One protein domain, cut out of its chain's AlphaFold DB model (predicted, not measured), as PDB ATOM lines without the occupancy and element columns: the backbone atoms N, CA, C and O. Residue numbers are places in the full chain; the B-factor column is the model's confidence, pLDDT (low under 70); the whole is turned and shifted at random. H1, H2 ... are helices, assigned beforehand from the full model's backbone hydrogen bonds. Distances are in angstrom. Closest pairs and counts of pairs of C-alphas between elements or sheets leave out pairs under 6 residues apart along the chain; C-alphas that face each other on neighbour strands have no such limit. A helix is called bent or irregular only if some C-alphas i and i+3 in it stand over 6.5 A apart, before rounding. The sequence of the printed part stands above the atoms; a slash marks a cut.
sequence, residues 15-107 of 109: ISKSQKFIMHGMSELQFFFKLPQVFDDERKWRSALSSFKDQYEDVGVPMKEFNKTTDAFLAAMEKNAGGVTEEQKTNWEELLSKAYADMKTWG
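What this domain is: This is residues 15 to 107 of the 109 residues of an uncharacterized protein of Ascaris lumbricoides (UniProt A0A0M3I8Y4). Two helical hairpins, H1 with H2 and H3 with H4, lie one across the other as two layers, loosely met, with few close C-alphas between them. The first part of H1 sticks out at one end, where residues 17 to 24 stand free, of which 19 to 24 belong to H1. The printed part has 93 residues with four named helices, H1, H2, H3 and H4 in order along the chain, and no named strand; the class is all helix. The whole is compact, with a radius of gyration of the C-alphas of 13.4 A, and spans 37 by 33 by 20 A.

Where its parts are: H1 takes residues 19 to 38 and is 29.8 A long from first to last C-alpha, beginning at C-alpha 19 at (-39.267, -24.960, 38.200). It is only just irregular: C-alphas 33 and 36 are 6.6 A apart. H2 takes residues 42 to 58 and is 24.4 A long. H3 takes residues 63 to 80 and is 25.9 A long, beginning at C-alpha 63 at (-16.354, -21.028, 28.564). It has a kink of 36 degrees near residue 70, and it is only just irregular: C-alphas 64 and 67 are 6.9 A apart. H4 takes residues 86 to 105 and is 28.9 A long, ending at C-alpha 105 at (-4.043, -20.488, 31.406).

How they stand to each other: H1 and H2 form a helical hairpin: they touch and run opposite ways at a shallow tilt of 18 degrees, their closest C-alphas being those of Val 38 and Trp 45, 5.2 A apart. H2 and H3 are close but not clearly touching, with C-alphas of Tyr 56 and Met 63 closest at 6.6 A, and about perpendicular at 83 degrees. H3 and H4 form the second helical hairpin: they touch, through residues 66 to 74 of H3 alone, and run opposite ways at a shallow tilt of 18 degrees. Their closest C-alphas are those of Asn 67 and Tyr 100, 6.5 A apart. H4 is close to but not clearly touching H2, with C-alphas of Leu 49 and Ala 99 closest at 7.2 A, and about perpendicular to it at 81 degrees. H4 is likewise close to but not clearly touching H1, with C-alphas of Pro 36 and Leu 95 closest at 7.8 A, and about perpendicular to it at 88 degrees. H1 and H3 are only just apart, their closest C-alphas 8.4 A from each other. In H4 every O i to N i+4 pair is within hydrogen-bond range; in H1 10 of 16 are, in H2 11 of 13 and in H3 8 of 14.

The domain as a whole: The two C-alphas farthest apart are those of Lys 17 and Thr 105, 38.6 A. The printed part has no cut, and its three links, H1 to H2, H2 to H3 and H3 to H4, are tight. The mean pLDDT of the printed part is 90.8, and no printed residue is under 70.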
ATOM      1  N   ILE A  15     -39.636 -16.500  34.310       84.00
ATOM      2  CA  ILE A  15     -38.436 -17.281  34.660       84.00
ATOM      3  C   ILE A  15     -38.453 -17.645  36.146       84.00
ATOM      4  O   ILE A  15     -38.259 -18.805  36.508       84.00
ATOM      5  N   SER A  16     -38.780 -16.676  37.005       80.50
ATOM      6  CA  SER A  16     -38.848 -16.861  38.463       80.50
ATOM      7  C   SER A  16     -39.914 -17.861  38.931       80.50
ATOM      8  O   SER A  16     -39.867 -18.317  40.070       80.50
ATOM      9  N   LYS A  17     -40.874 -18.209  38.066       84.69
ATOM     10  CA  LYS A  17     -41.972 -19.146  38.350       84.69
ATOM     11  C   LYS A  17     -41.725 -20.530  37.750       84.69
ATOM     12  O   LYS A  17     -42.457 -21.470  38.050       84.69
ATOM     13  N   SER A  18     -40.717 -20.665  36.890       87.38
ATOM     14  CA  SER A  18     -40.408 -21.914  36.207       87.38
ATOM     15  C   SER A  18     -39.512 -22.797  37.064       87.38
ATOM     16  O   SER A  18     -38.367 -22.457  37.364       87.38
ATOM     17  N   GLN A  19     -40.012 -23.986  37.405       86.25
ATOM     18  CA  GLN A  19     -39.267 -24.960  38.200       86.25
ATOM     19  C   GLN A  19     -37.926 -25.344  37.549       86.25
ATOM     20  O   GLN A  19     -36.946 -25.523  38.266       86.25
ATOM     21  N   LYS A  20     -37.858 -25.404  36.208       86.00
ATOM     22  CA  LYS A  20     -36.613 -25.646  35.454       86.00
ATOM     23  C   LYS A  20     -35.549 -24.608  35.833       86.00
ATOM     24  O   LYS A  20     -34.480 -24.975  36.311       86.00
ATOM     25  N   PHE A  21     -35.856 -23.320  35.680       86.50
ATOM     26  CA  PHE A  21     -34.895 -22.241  35.936       86.50
ATOM     27  C   PHE A  21     -34.568 -22.068  37.419       86.50
ATOM     28  O   PHE A  21     -33.426 -21.761  37.746       86.50
ATOM     29  N   ILE A  22     -35.521 -22.333  38.318       84.81
ATOM     30  CA  ILE A  22     -35.255 -22.352  39.763       84.81
ATOM     31  C   ILE A  22     -34.224 -23.438  40.100       84.81
ATOM     32  O   ILE A  22     -33.231 -23.152  40.766       84.81
ATOM     33  N   MET A  23     -34.425 -24.669  39.617       84.50
ATOM     34  CA  MET A  23     -33.493 -25.772  39.878       84.50
ATOM     35  C   MET A  23     -32.117 -25.512  39.257       84.50
ATOM     36  O   MET A  23     -31.107 -25.737  39.923       84.50
ATOM     37  N   HIS A  24     -32.063 -24.984  38.028       84.06
ATOM     38  CA  HIS A  24     -30.794 -24.599  37.403       84.06
ATOM     39  C   HIS A  24     -30.072 -23.514  38.201       84.06
ATOM     40  O   HIS A  24     -28.910 -23.700  38.545       84.06
ATOM     41  N   GLY A  25     -30.764 -22.434  38.572       84.50
ATOM     42  CA  GLY A  25     -30.171 -21.349  39.352       84.50
ATOM     43  C   GLY A  25     -29.636 -21.828  40.702       84.50
ATOM     44  O   GLY A  25     -28.527 -21.470  41.086       84.50
ATOM     45  N   MET A  26     -30.374 -22.696  41.404       82.44
ATOM     46  CA  MET A  26     -29.900 -23.289  42.661       82.44
ATOM     47  C   MET A  26     -28.648 -24.149  42.466       82.44
ATOM     48  O   MET A  26     -27.737 -24.068  43.287       82.44
ATOM     49  N   SER A  27     -28.596 -24.957  41.405       83.81
ATOM     50  CA  SER A  27     -27.431 -25.794  41.100       83.81
ATOM     51  C   SER A  27     -26.209 -24.947  40.748       83.81
ATOM     52  O   SER A  27     -25.123 -25.178  41.271       83.81
ATOM     53  N   GLU A  28     -26.381 -23.928  39.904       86.62
ATOM     54  CA  GLU A  28     -25.280 -23.073  39.459       86.62
ATOM     55  C   GLU A  28     -24.724 -22.211  40.596       86.62
ATOM     56  O   GLU A  28     -23.507 -22.131  40.767       86.62
ATOM     57  N   LEU A  29     -25.588 -21.624  41.435       89.06
ATOM     58  CA  LEU A  29     -25.165 -20.782  42.563       89.06
ATOM     59  C   LEU A  29     -24.260 -21.519  43.560       89.06
ATOM     60  O   LEU A  29     -23.371 -20.905  44.153       89.06
ATOM     61  N   GLN A  30     -24.427 -22.836  43.724       89.56
ATOM     62  CA  GLN A  30     -23.556 -23.629  44.597       89.56
ATOM     63  C   GLN A  30     -22.092 -23.593  44.148       89.56
ATOM     64  O   GLN A  30     -21.195 -23.585  44.995       89.56
ATOM     65  N   PHE A  31     -21.834 -23.528  42.840       92.50
ATOM     66  CA  PHE A  31     -20.473 -23.424  42.323       92.50
ATOM     67  C   PHE A  31     -19.848 -22.075  42.677       92.50
ATOM     68  O   PHE A  31     -18.708 -22.039  43.142       92.50
ATOM     69  N   PHE A  32     -20.608 -20.980  42.568       93.50
ATOM     70  CA  PHE A  32     -20.147 -19.643  42.957       93.50
ATOM     71  C   PHE A  32     -19.794 -19.582  44.443       93.50
ATOM     72  O   PHE A  32     -18.703 -19.143  44.802       93.50
ATOM     73  N   PHE A  33     -20.662 -20.095  45.318       92.25
ATOM     74  CA  PHE A  33     -20.421 -20.070  46.765       92.25
ATOM     75  C   PHE A  33     -19.283 -20.979  47.231       92.25
ATOM     76  O   PHE A  33     -18.780 -20.813  48.346       92.25
ATOM     77  N   LYS A  34     -18.842 -21.916  46.389       95.00
ATOM     78  CA  LYS A  34     -17.666 -22.741  46.660       95.00
ATOM     79  C   LYS A  34     -16.360 -21.978  46.439       95.00
ATOM     80  O   LYS A  34     -15.400 -22.264  47.148       95.00
ATOM     81  N   LEU A  35     -16.319 -21.012  45.515       95.88
ATOM     82  CA  LEU A  35     -15.086 -20.319  45.117       95.88
ATOM     83  C   LEU A  35     -14.337 -19.663  46.291       95.88
ATOM     84  O   LEU A  35     -13.152 -19.964  46.446       95.88
ATOM     85  N   PRO A  36     -14.975 -18.865  47.176       95.25
ATOM     86  CA  PRO A  36     -14.264 -18.248  48.298       95.25
ATOM     87  C   PRO A  36     -13.674 -19.270  49.280       95.25
ATOM     88  O   PRO A  36     -12.658 -19.013  49.910       95.25
ATOM     89  N   GLN A  37     -14.289 -20.451  49.404       96.00
ATOM     90  CA  GLN A  37     -13.875 -21.486  50.361       96.00
ATOM     91  C   GLN A  37     -12.618 -22.244  49.922       96.00
ATOM     92  O   GLN A  37     -11.994 -22.934  50.726       96.00
ATOM     93  N   VAL A  38     -12.288 -22.181  48.632       96.88
ATOM     94  CA  VAL A  38     -11.200 -22.958  48.026       96.88
ATOM     95  C   VAL A  38     -10.140 -22.080  47.370       96.88
ATOM     96  O   VAL A  38      -9.219 -22.616  46.765       96.88
ATOM     97  N   PHE A  39     -10.263 -20.757  47.489       94.25
ATOM     98  CA  PHE A  39      -9.380 -19.773  46.862       94.25
ATOM     99  C   PHE A  39      -7.896 -19.999  47.187       94.25
ATOM    100  O   PHE A  39      -7.057 -19.944  46.292       94.25
ATOM    101  N   ASP A  40      -7.588 -20.332  48.443       93.94
ATOM    102  CA  ASP A  40      -6.213 -20.524  48.926       93.94
ATOM    103  C   ASP A  40      -5.645 -21.938  48.679       93.94
ATOM    104  O   ASP A  40      -4.512 -22.235  49.056       93.94
ATOM    105  N   ASP A  41      -6.412 -22.841  48.061       96.75
ATOM    106  CA  ASP A  41      -5.996 -24.219  47.775       96.75
ATOM    107  C   ASP A  41      -6.058 -24.465  46.268       96.75
ATOM    108  O   ASP A  41      -7.116 -24.768  45.722       96.75
ATOM    109  N   GLU A  42      -4.914 -24.369  45.586       94.81
ATOM    110  CA  GLU A  42      -4.822 -24.464  44.120       94.81
ATOM    111  C   GLU A  42      -5.499 -25.724  43.553       94.81
ATOM    112  O   GLU A  42      -6.184 -25.677  42.525       94.81
ATOM    113  N   ARG A  43      -5.356 -26.865  44.239       95.75
ATOM    114  CA  ARG A  43      -5.957 -28.125  43.795       95.75
ATOM    115  C   ARG A  43      -7.477 -28.055  43.888       95.75
ATOM    116  O   ARG A  43      -8.167 -28.463  42.949       95.75
ATOM    117  N   LYS A  44      -8.010 -27.572  45.012       97.56
ATOM    118  CA  LYS A  44      -9.462 -27.423  45.190       97.56
ATOM    119  C   LYS A  44     -10.031 -26.311  44.315       97.56
ATOM    120  O   LYS A  44     -11.133 -26.484  43.804       97.56
ATOM    121  N   TRP A  45      -9.282 -25.237  44.093       97.00
ATOM    122  CA  TRP A  45      -9.618 -24.139  43.194       97.00
ATOM    123  C   TRP A  45      -9.829 -24.641  41.771       97.00
ATOM    124  O   TRP A  45     -10.922 -24.515  41.220       97.00
ATOM    125  N   ARG A  46      -8.828 -25.331  41.212       95.94
ATOM    126  CA  ARG A  46      -8.935 -25.927  39.877       95.94
ATOM    127  C   ARG A  46     -10.094 -26.919  39.781       95.94
ATOM    128  O   ARG A  46     -10.797 -26.935  38.777       95.94
ATOM    129  N   SER A  47     -10.314 -27.725  40.821       95.94
ATOM    130  CA  SER A  47     -11.448 -28.655  40.868       95.94
ATOM    131  C   SER A  47     -12.802 -27.944  40.931       95.94
ATOM    132  O   SER A  47     -13.753 -28.428  40.331       95.94
ATOM    133  N   ALA A  48     -12.916 -26.822  41.643       96.31
ATOM    134  CA  ALA A  48     -14.148 -26.040  41.686       96.31
ATOM    135  C   ALA A  48     -14.425 -25.359  40.341       96.31
ATOM    136  O   ALA A  48     -15.563 -25.356  39.882       96.31
ATOM    137  N   LEU A  49     -13.385 -24.853  39.673       95.62
ATOM    138  CA  LEU A  49     -13.509 -24.275  38.337       95.62
ATOM    139  C   LEU A  49     -13.848 -25.319  37.265       95.62
ATOM    140  O   LEU A  49     -14.570 -24.999  36.325       95.62
ATOM    141  N   SER A  50     -13.416 -26.579  37.414       94.88
ATOM    142  CA  SER A  50     -13.853 -27.637  36.491       94.88
ATOM    143  C   SER A  50     -15.359 -27.883  36.574       94.88
ATOM    144  O   SER A  50     -15.960 -28.187  35.556       94.88
ATOM    145  N   SER A  51     -15.995 -27.681  37.735       93.56
ATOM    146  CA  SER A  51     -17.454 -27.817  37.852       93.56
ATOM    147  C   SER A  51     -18.201 -26.794  36.989       93.56
ATOM    148  O   SER A  51     -19.240 -27.121  36.425       93.56
ATOM    149  N   PHE A  52     -17.656 -25.582  36.823       92.62
ATOM    150  CA  PHE A  52     -18.196 -24.611  35.867       92.62
ATOM    151  C   PHE A  52     -18.004 -25.068  34.426       92.62
ATOM    152  O   PHE A  52     -18.913 -24.908  33.622       92.62
ATOM    153  N   LYS A  53     -16.841 -25.650  34.110       91.88
ATOM    154  CA  LYS A  53     -16.564 -26.230  32.793       91.88
ATOM    155  C   LYS A  53     -17.564 -27.311  32.424       91.88
ATOM    156  O   LYS A  53     -18.176 -27.201  31.369       91.88
ATOM    157  N   ASP A  54     -17.753 -28.283  33.302       92.12
ATOM    158  CA  ASP A  54     -18.660 -29.399  33.058       92.12
ATOM    159  C   ASP A  54     -20.101 -28.882  32.874       92.12
ATOM    160  O   ASP A  54     -20.748 -29.190  31.880       92.12
ATOM    161  N   GLN A  55     -20.558 -27.970  33.745       89.88
ATOM    162  CA  GLN A  55     -21.884 -27.349  33.631       89.88
ATOM    163  C   GLN A  55     -22.067 -26.569  32.320       89.88
ATOM    164  O   GLN A  55     -23.113 -26.658  31.684       89.88
ATOM    165  N   TYR A  56     -21.074 -25.772  31.925       90.25
ATOM    166  CA  TYR A  56     -21.129 -24.972  30.701       90.25
ATOM    167  C   TYR A  56     -21.129 -25.858  29.454       90.25
ATOM    168  O   TYR A  56     -21.864 -25.574  28.513       90.25
ATOM    169  N   GLU A  57     -20.352 -26.944  29.459       90.12
ATOM    170  CA  GLU A  57     -20.370 -27.954  28.400       90.12
ATOM    171  C   GLU A  57     -21.741 -28.642  28.307       90.12
ATOM    172  O   GLU A  57     -22.270 -28.771  27.201       90.12
ATOM    173  N   ASP A  58     -22.362 -28.982  29.442       88.06
ATOM    174  CA  ASP A  58     -23.682 -29.627  29.498       88.06
ATOM    175  C   ASP A  58     -24.805 -28.756  28.905       88.06
ATOM    176  O   ASP A  58     -25.698 -29.272  28.230       88.06
ATOM    177  N   VAL A  59     -24.763 -27.436  29.124       85.31
ATOM    178  CA  VAL A  59     -25.744 -26.480  28.562       85.31
ATOM    179  C   VAL A  59     -25.277 -25.811  27.262       85.31
ATOM    180  O   VAL A  59     -25.929 -24.903  26.749       85.31
ATOM    181  N   GLY A  60     -24.137 -26.231  26.708       87.44
ATOM    182  CA  GLY A  60     -23.596 -25.700  25.455       87.44
ATOM    183  C   GLY A  60     -23.120 -24.242  25.515       87.44
ATOM    184  O   GLY A  60     -22.950 -23.620  24.466       87.44
ATOM    185  N   VAL A  61     -22.891 -23.686  26.708       89.69
ATOM    186  CA  VAL A  61     -22.323 -22.346  26.895       89.69
ATOM    187  C   VAL A  61     -20.804 -22.412  26.685       89.69
ATOM    188  O   VAL A  61     -20.103 -23.105  27.417       89.69
ATOM    189  N   PRO A  62     -20.225 -21.654  25.740       91.19
ATOM    190  CA  PRO A  62     -18.776 -21.574  25.607       91.19
ATOM    191  C   PRO A  62     -18.134 -20.957  26.856       91.19
ATOM    192  O   PRO A  62     -18.565 -19.899  27.311       91.19
ATOM    193  N   MET A  63     -17.037 -21.531  27.358       90.88
ATOM    194  CA  MET A  63     -16.354 -21.028  28.564       90.88
ATOM    195  C   MET A  63     -15.908 -19.562  28.460       90.88
ATOM    196  O   MET A  63     -15.874 -18.831  29.448       90.88
ATOM    197  N   LYS A  64     -15.637 -19.075  27.243       91.06
ATOM    198  CA  LYS A  64     -15.356 -17.652  26.986       91.06
ATOM    199  C   LYS A  64     -16.460 -16.699  27.440       91.06
ATOM    200  O   LYS A  64     -16.158 -15.522  27.596       91.06
ATOM    201  N   GLU A  65     -17.680 -17.192  27.645       91.56
ATOM    202  CA  GLU A  65     -18.832 -16.433  28.132       91.56
ATOM    203  C   GLU A  65     -18.863 -16.303  29.665       91.56
ATOM    204  O   GLU A  65     -19.652 -15.511  30.174       91.56
ATOM    205  N   PHE A  66     -18.001 -17.012  30.411       91.94
ATOM    206  CA  PHE A  66     -17.963 -16.960  31.880       91.94
ATOM    207  C   PHE A  66     -17.765 -15.534  32.417       91.94
ATOM    208  O   PHE A  66     -18.363 -15.142  33.411       91.94
ATOM    209  N   ASN A  67     -16.992 -14.693  31.726       89.94
ATOM    210  CA  ASN A  67     -16.811 -13.295  32.127       89.94
ATOM    211  C   ASN A  67     -18.107 -12.462  32.093       89.94
ATOM    212  O   ASN A  67     -18.125 -11.359  32.631       89.94
ATOM    213  N   LYS A  68     -19.178 -12.958  31.461       90.50
ATOM    214  CA  LYS A  68     -20.480 -12.284  31.395       90.50
ATOM    215  C   LYS A  68     -21.382 -12.607  32.586       90.50
ATOM    216  O   LYS A  68     -22.443 -11.999  32.700       90.50
ATOM    217  N   THR A  69     -21.013 -13.546  33.465       89.38
ATOM    218  CA  THR A  69     -21.870 -13.912  34.607       89.38
ATOM    219  C   THR A  69     -21.725 -13.002  35.813       89.38
ATOM    220  O   THR A  69     -22.628 -12.989  36.643       89.38
ATOM    221  N   THR A  70     -20.633 -12.241  35.921       91.38
ATOM    222  CA  THR A  70     -20.341 -11.394  37.089       91.38
ATOM    223  C   THR A  70     -21.478 -10.421  37.396       91.38
ATOM    224  O   THR A  70     -22.007 -10.441  38.505       91.38
ATOM    225  N   ASP A  71     -21.926  -9.643  36.407       90.12
ATOM    226  CA  ASP A  71     -22.984  -8.643  36.602       90.12
ATOM    227  C   ASP A  71     -24.308  -9.287  37.033       90.12
ATOM    228  O   ASP A  71     -24.975  -8.814  37.954       90.12
ATOM    229  N   ALA A  72     -24.671 -10.406  36.399       88.69
ATOM    230  CA  ALA A  72     -25.895 -11.134  36.713       88.69
ATOM    231  C   ALA A  72     -25.851 -11.745  38.123       88.69
ATOM    232  O   ALA A  72     -26.838 -11.686  38.856       88.69
ATOM    233  N   PHE A  73     -24.700 -12.297  38.517       90.69
ATOM    234  CA  PHE A  73     -24.485 -12.844  39.851       90.69
ATOM    235  C   PHE A  73     -24.569 -11.754  40.925       90.69
ATOM    236  O   PHE A  73     -25.292 -11.919  41.907       90.69
ATOM    237  N   LEU A  74     -23.900 -10.616  40.725       91.31
ATOM    238  CA  LEU A  74     -23.937  -9.491  41.663       91.31
ATOM    239  C   LEU A  74     -25.347  -8.912  41.805       91.31
ATOM    240  O   LEU A  74     -25.802  -8.706  42.927       91.31
ATOM    241  N   ALA A  75     -26.074  -8.738  40.698       88.44
ATOM    242  CA  ALA A  75     -27.469  -8.299  40.732       88.44
ATOM    243  C   ALA A  75     -28.371  -9.297  41.484       88.44
ATOM    244  O   ALA A  75     -29.270  -8.902  42.232       88.44
ATOM    245  N   ALA A  76     -28.127 -10.605  41.326       86.38
ATOM    246  CA  ALA A  76     -28.850 -11.636  42.064       86.38
ATOM    247  C   ALA A  76     -28.534 -11.600  43.568       86.38
ATOM    248  O   ALA A  76     -29.454 -11.731  44.380       86.38
ATOM    249  N   MET A  77     -27.270 -11.385  43.939       88.62
ATOM    250  CA  MET A  77     -26.845 -11.215  45.328       88.62
ATOM    251  C   MET A  77     -27.459  -9.955  45.951       88.62
ATOM    252  O   MET A  77     -28.019 -10.023  47.041       88.62
ATOM    253  N   GLU A  78     -27.454  -8.828  45.240       88.12
ATOM    254  CA  GLU A  78     -28.043  -7.571  45.713       88.12
ATOM    255  C   GLU A  78     -29.548  -7.713  45.974       88.12
ATOM    256  O   GLU A  78     -30.045  -7.295  47.021       88.12
ATOM    257  N   LYS A  79     -30.269  -8.386  45.068       84.50
ATOM    258  CA  LYS A  79     -31.718  -8.591  45.182       84.50
ATOM    259  C   LYS A  79     -32.120  -9.612  46.252       84.50
ATOM    260  O   LYS A  79     -33.181  -9.455  46.853       84.50
ATOM    261  N   ASN A  80     -31.332 -10.672  46.463       81.69
ATOM    262  CA  ASN A  80     -31.774 -11.843  47.236       81.69
ATOM    263  C   ASN A  80     -30.962 -12.126  48.510       81.69
ATOM    264  O   ASN A  80     -31.471 -12.807  49.396       81.69
ATOM    265  N   ALA A  81     -29.730 -11.621  48.638       77.69
ATOM    266  CA  ALA A  81     -28.856 -11.892  49.787       77.69
ATOM    267  C   ALA A  81     -28.925 -10.812  50.887       77.69
ATOM    268  O   ALA A  81     -28.100 -10.803  51.795       77.69
ATOM    269  N   GLY A  82     -29.911  -9.907  50.823       77.62
ATOM    270  CA  GLY A  82     -30.027  -8.775  51.751       77.62
ATOM    271  C   GLY A  82     -29.100  -7.601  51.418       77.62
ATOM    272  O   GLY A  82     -28.895  -6.737  52.268       77.62
ATOM    273  N   GLY A  83     -28.567  -7.566  50.191       78.19
ATOM    274  CA  GLY A  83     -27.624  -6.562  49.702       78.19
ATOM    275  C   GLY A  83     -26.189  -7.084  49.598       78.19
ATOM    276  O   GLY A  83     -25.847  -8.147  50.114       78.19
ATOM    277  N   VAL A  84     -25.346  -6.319  48.907       85.00
ATOM    278  CA  VAL A  84     -23.900  -6.550  48.782       85.00
ATOM    279  C   VAL A  84     -23.214  -5.220  49.066       85.00
ATOM    280  O   VAL A  84     -23.580  -4.207  48.471       85.00
ATOM    281  N   THR A  85     -22.254  -5.186  49.989       91.12
ATOM    282  CA  THR A  85     -21.473  -3.962  50.226       91.12
ATOM    283  C   THR A  85     -20.556  -3.670  49.034       91.12
ATOM    284  O   THR A  85     -20.206  -4.575  48.276       91.12
ATOM    285  N   GLU A  86     -20.109  -2.421  48.868       93.06
ATOM    286  CA  GLU A  86     -19.145  -2.069  47.807       93.06
ATOM    287  C   GLU A  86     -17.847  -2.891  47.896       93.06
ATOM    288  O   GLU A  86     -17.288  -3.304  46.879       93.06
ATOM    289  N   GLU A  87     -17.405  -3.196  49.119       93.81
ATOM    290  CA  GLU A  87     -16.256  -4.068  49.371       93.81
ATOM    291  C   GLU A  87     -16.524  -5.503  48.900       93.81
ATOM    292  O   GLU A  87     -15.726  -6.076  48.161       93.81
ATOM    293  N   GLN A  88     -17.670  -6.086  49.265       91.69
ATOM    294  CA  GLN A  88     -18.037  -7.432  48.818       91.69
ATOM    295  C   GLN A  88     -18.168  -7.506  47.297       91.69
ATOM    296  O   GLN A  88     -17.766  -8.504  46.702       91.69
ATOM    297  N   LYS A  89     -18.707  -6.455  46.670       93.38
ATOM    298  CA  LYS A  89     -18.815  -6.349  45.216       93.38
ATOM    299  C   LYS A  89     -17.434  -6.398  44.566       93.38
ATOM    300  O   LYS A  89     -17.202  -7.268  43.732       93.38
ATOM    301  N   THR A  90     -16.515  -5.545  45.019       95.44
ATOM    302  CA  THR A  90     -15.121  -5.518  44.545       95.44
ATOM    303  C   THR A  90     -14.454  -6.887  44.710       95.44
ATOM    304  O   THR A  90     -13.889  -7.420  43.758       95.44
ATOM    305  N   ASN A  91     -14.601  -7.522  45.877       94.94
ATOM    306  CA  ASN A  91     -14.013  -8.838  46.144       94.94
ATOM    307  C   ASN A  91     -14.550  -9.930  45.200       94.94
ATOM    308  O   ASN A  91     -13.794 -10.789  44.746       94.94
ATOM    309  N   TRP A  92     -15.849  -9.915  44.884       95.31
ATOM    310  CA  TRP A  92     -16.439 -10.853  43.923       95.31
ATOM    311  C   TRP A  92     -15.972 -10.596  42.490       95.31
ATOM    312  O   TRP A  92     -15.697 -11.553  41.764       95.31
ATOM    313  N   GLU A  93     -15.860  -9.333  42.081       95.44
ATOM    314  CA  GLU A  93     -15.332  -8.955  40.766       95.44
ATOM    315  C   GLU A  93     -13.887  -9.441  40.593       95.44
ATOM    316  O   GLU A  93     -13.562 -10.074  39.585       95.44
ATOM    317  N   GLU A  94     -13.036  -9.231  41.600       96.31
ATOM    318  CA  GLU A  94     -11.653  -9.713  41.609       96.31
ATOM    319  C   GLU A  94     -11.575 -11.245  41.581       96.31
ATOM    320  O   GLU A  94     -10.828 -11.817  40.779       96.31
ATOM    321  N   LEU A  95     -12.386 -11.923  42.399       96.62
ATOM    322  CA  LEU A  95     -12.437 -13.384  42.461       96.62
ATOM    323  C   LEU A  95     -12.838 -14.003  41.116       96.62
ATOM    324  O   LEU A  95     -12.193 -14.944  40.647       96.62
ATOM    325  N   LEU A  96     -13.888 -13.478  40.481       96.06
ATOM    326  CA  LEU A  96     -14.382 -13.979  39.197       96.06
ATOM    327  C   LEU A  96     -13.450 -13.603  38.037       96.06
ATOM    328  O   LEU A  96     -13.277 -14.395  37.109       96.06
ATOM    329  N   SER A  97     -12.785 -12.448  38.114       95.94
ATOM    330  CA  SER A  97     -11.724 -12.067  37.176       95.94
ATOM    331  C   SER A  97     -10.539 -13.036  37.250       95.94
ATOM    332  O   SER A  97     -10.085 -13.541  36.218       95.94
ATOM    333  N   LYS A  98     -10.091 -13.390  38.465       96.00
ATOM    334  CA  LYS A  98      -9.059 -14.415  38.662       96.00
ATOM    335  C   LYS A  98      -9.507 -15.777  38.145       96.00
ATOM    336  O   LYS A  98      -8.742 -16.420  37.434       96.00
ATOM    337  N   ALA A  99     -10.729 -16.208  38.461       95.75
ATOM    338  CA  ALA A  99     -11.280 -17.464  37.953       95.75
ATOM    339  C   ALA A  99     -11.200 -17.521  36.423       95.75
ATOM    340  O   ALA A  99     -10.673 -18.480  35.860       95.75
ATOM    341  N   TYR A 100     -11.638 -16.455  35.751       95.38
ATOM    342  CA  TYR A 100     -11.562 -16.351  34.300       95.38
ATOM    343  C   TYR A 100     -10.112 -16.427  33.790       95.38
ATOM    344  O   TYR A 100      -9.799 -17.215  32.893       95.38
ATOM    345  N   ALA A 101      -9.203 -15.654  34.384       95.56
ATOM    346  CA  ALA A 101      -7.793 -15.655  34.010       95.56
ATOM    347  C   ALA A 101      -7.140 -17.037  34.185       95.56
ATOM    348  O   ALA A 101      -6.469 -17.517  33.273       95.56
ATOM    349  N   ASP A 102      -7.381 -17.710  35.307       95.44
ATOM    350  CA  ASP A 102      -6.787 -19.013  35.606       95.44
ATOM    351  C   ASP A 102      -7.281 -20.085  34.643       95.44
ATOM    352  O   ASP A 102      -6.473 -20.793  34.040       95.44
ATOM    353  N   MET A 103      -8.595 -20.151  34.406       94.38
ATOM    354  CA  MET A 103      -9.134 -21.078  33.419       94.38
ATOM    355  C   MET A 103      -8.467 -20.841  32.043       94.38
ATOM    356  O   MET A 103      -8.292 -21.792  31.274       94.38
ATOM    357  N   LYS A 104      -8.124 -19.581  31.686       93.69
ATOM    358  CA  LYS A 104      -7.496 -19.251  30.388       93.69
ATOM    359  C   LYS A 104      -6.124 -19.870  30.275       93.69
ATOM    360  O   LYS A 104      -5.790 -20.419  29.228       93.69
ATOM    361  N   THR A 105      -5.358 -19.841  31.361       94.19
ATOM    362  CA  THR A 105      -4.043 -20.488  31.406       94.19
ATOM    363  C   THR A 105      -4.122 -22.000  31.193       94.19
ATOM    364  O   THR A 105      -3.169 -22.598  30.702       94.19
ATOM    365  N   TRP A 106      -5.264 -22.622  31.502       91.31
ATOM    366  CA  TRP A 106      -5.485 -24.060  31.332       91.31
ATOM    367  C   TRP A 106      -6.084 -24.447  29.977       91.31
ATOM    368  O   TRP A 106      -6.288 -25.635  29.732       91.31
ATOM    369  N   GLY A 107      -6.346 -23.478  29.094       89.00
ATOM    370  CA  GLY A 107      -6.852 -23.735  27.746       89.00
ATOM    371  C   GLY A 107      -8.305 -24.204  27.708       89.00
ATOM    372  O   GLY A 107      -8.681 -24.944  26.809       89.00
TER     373      GLY A 107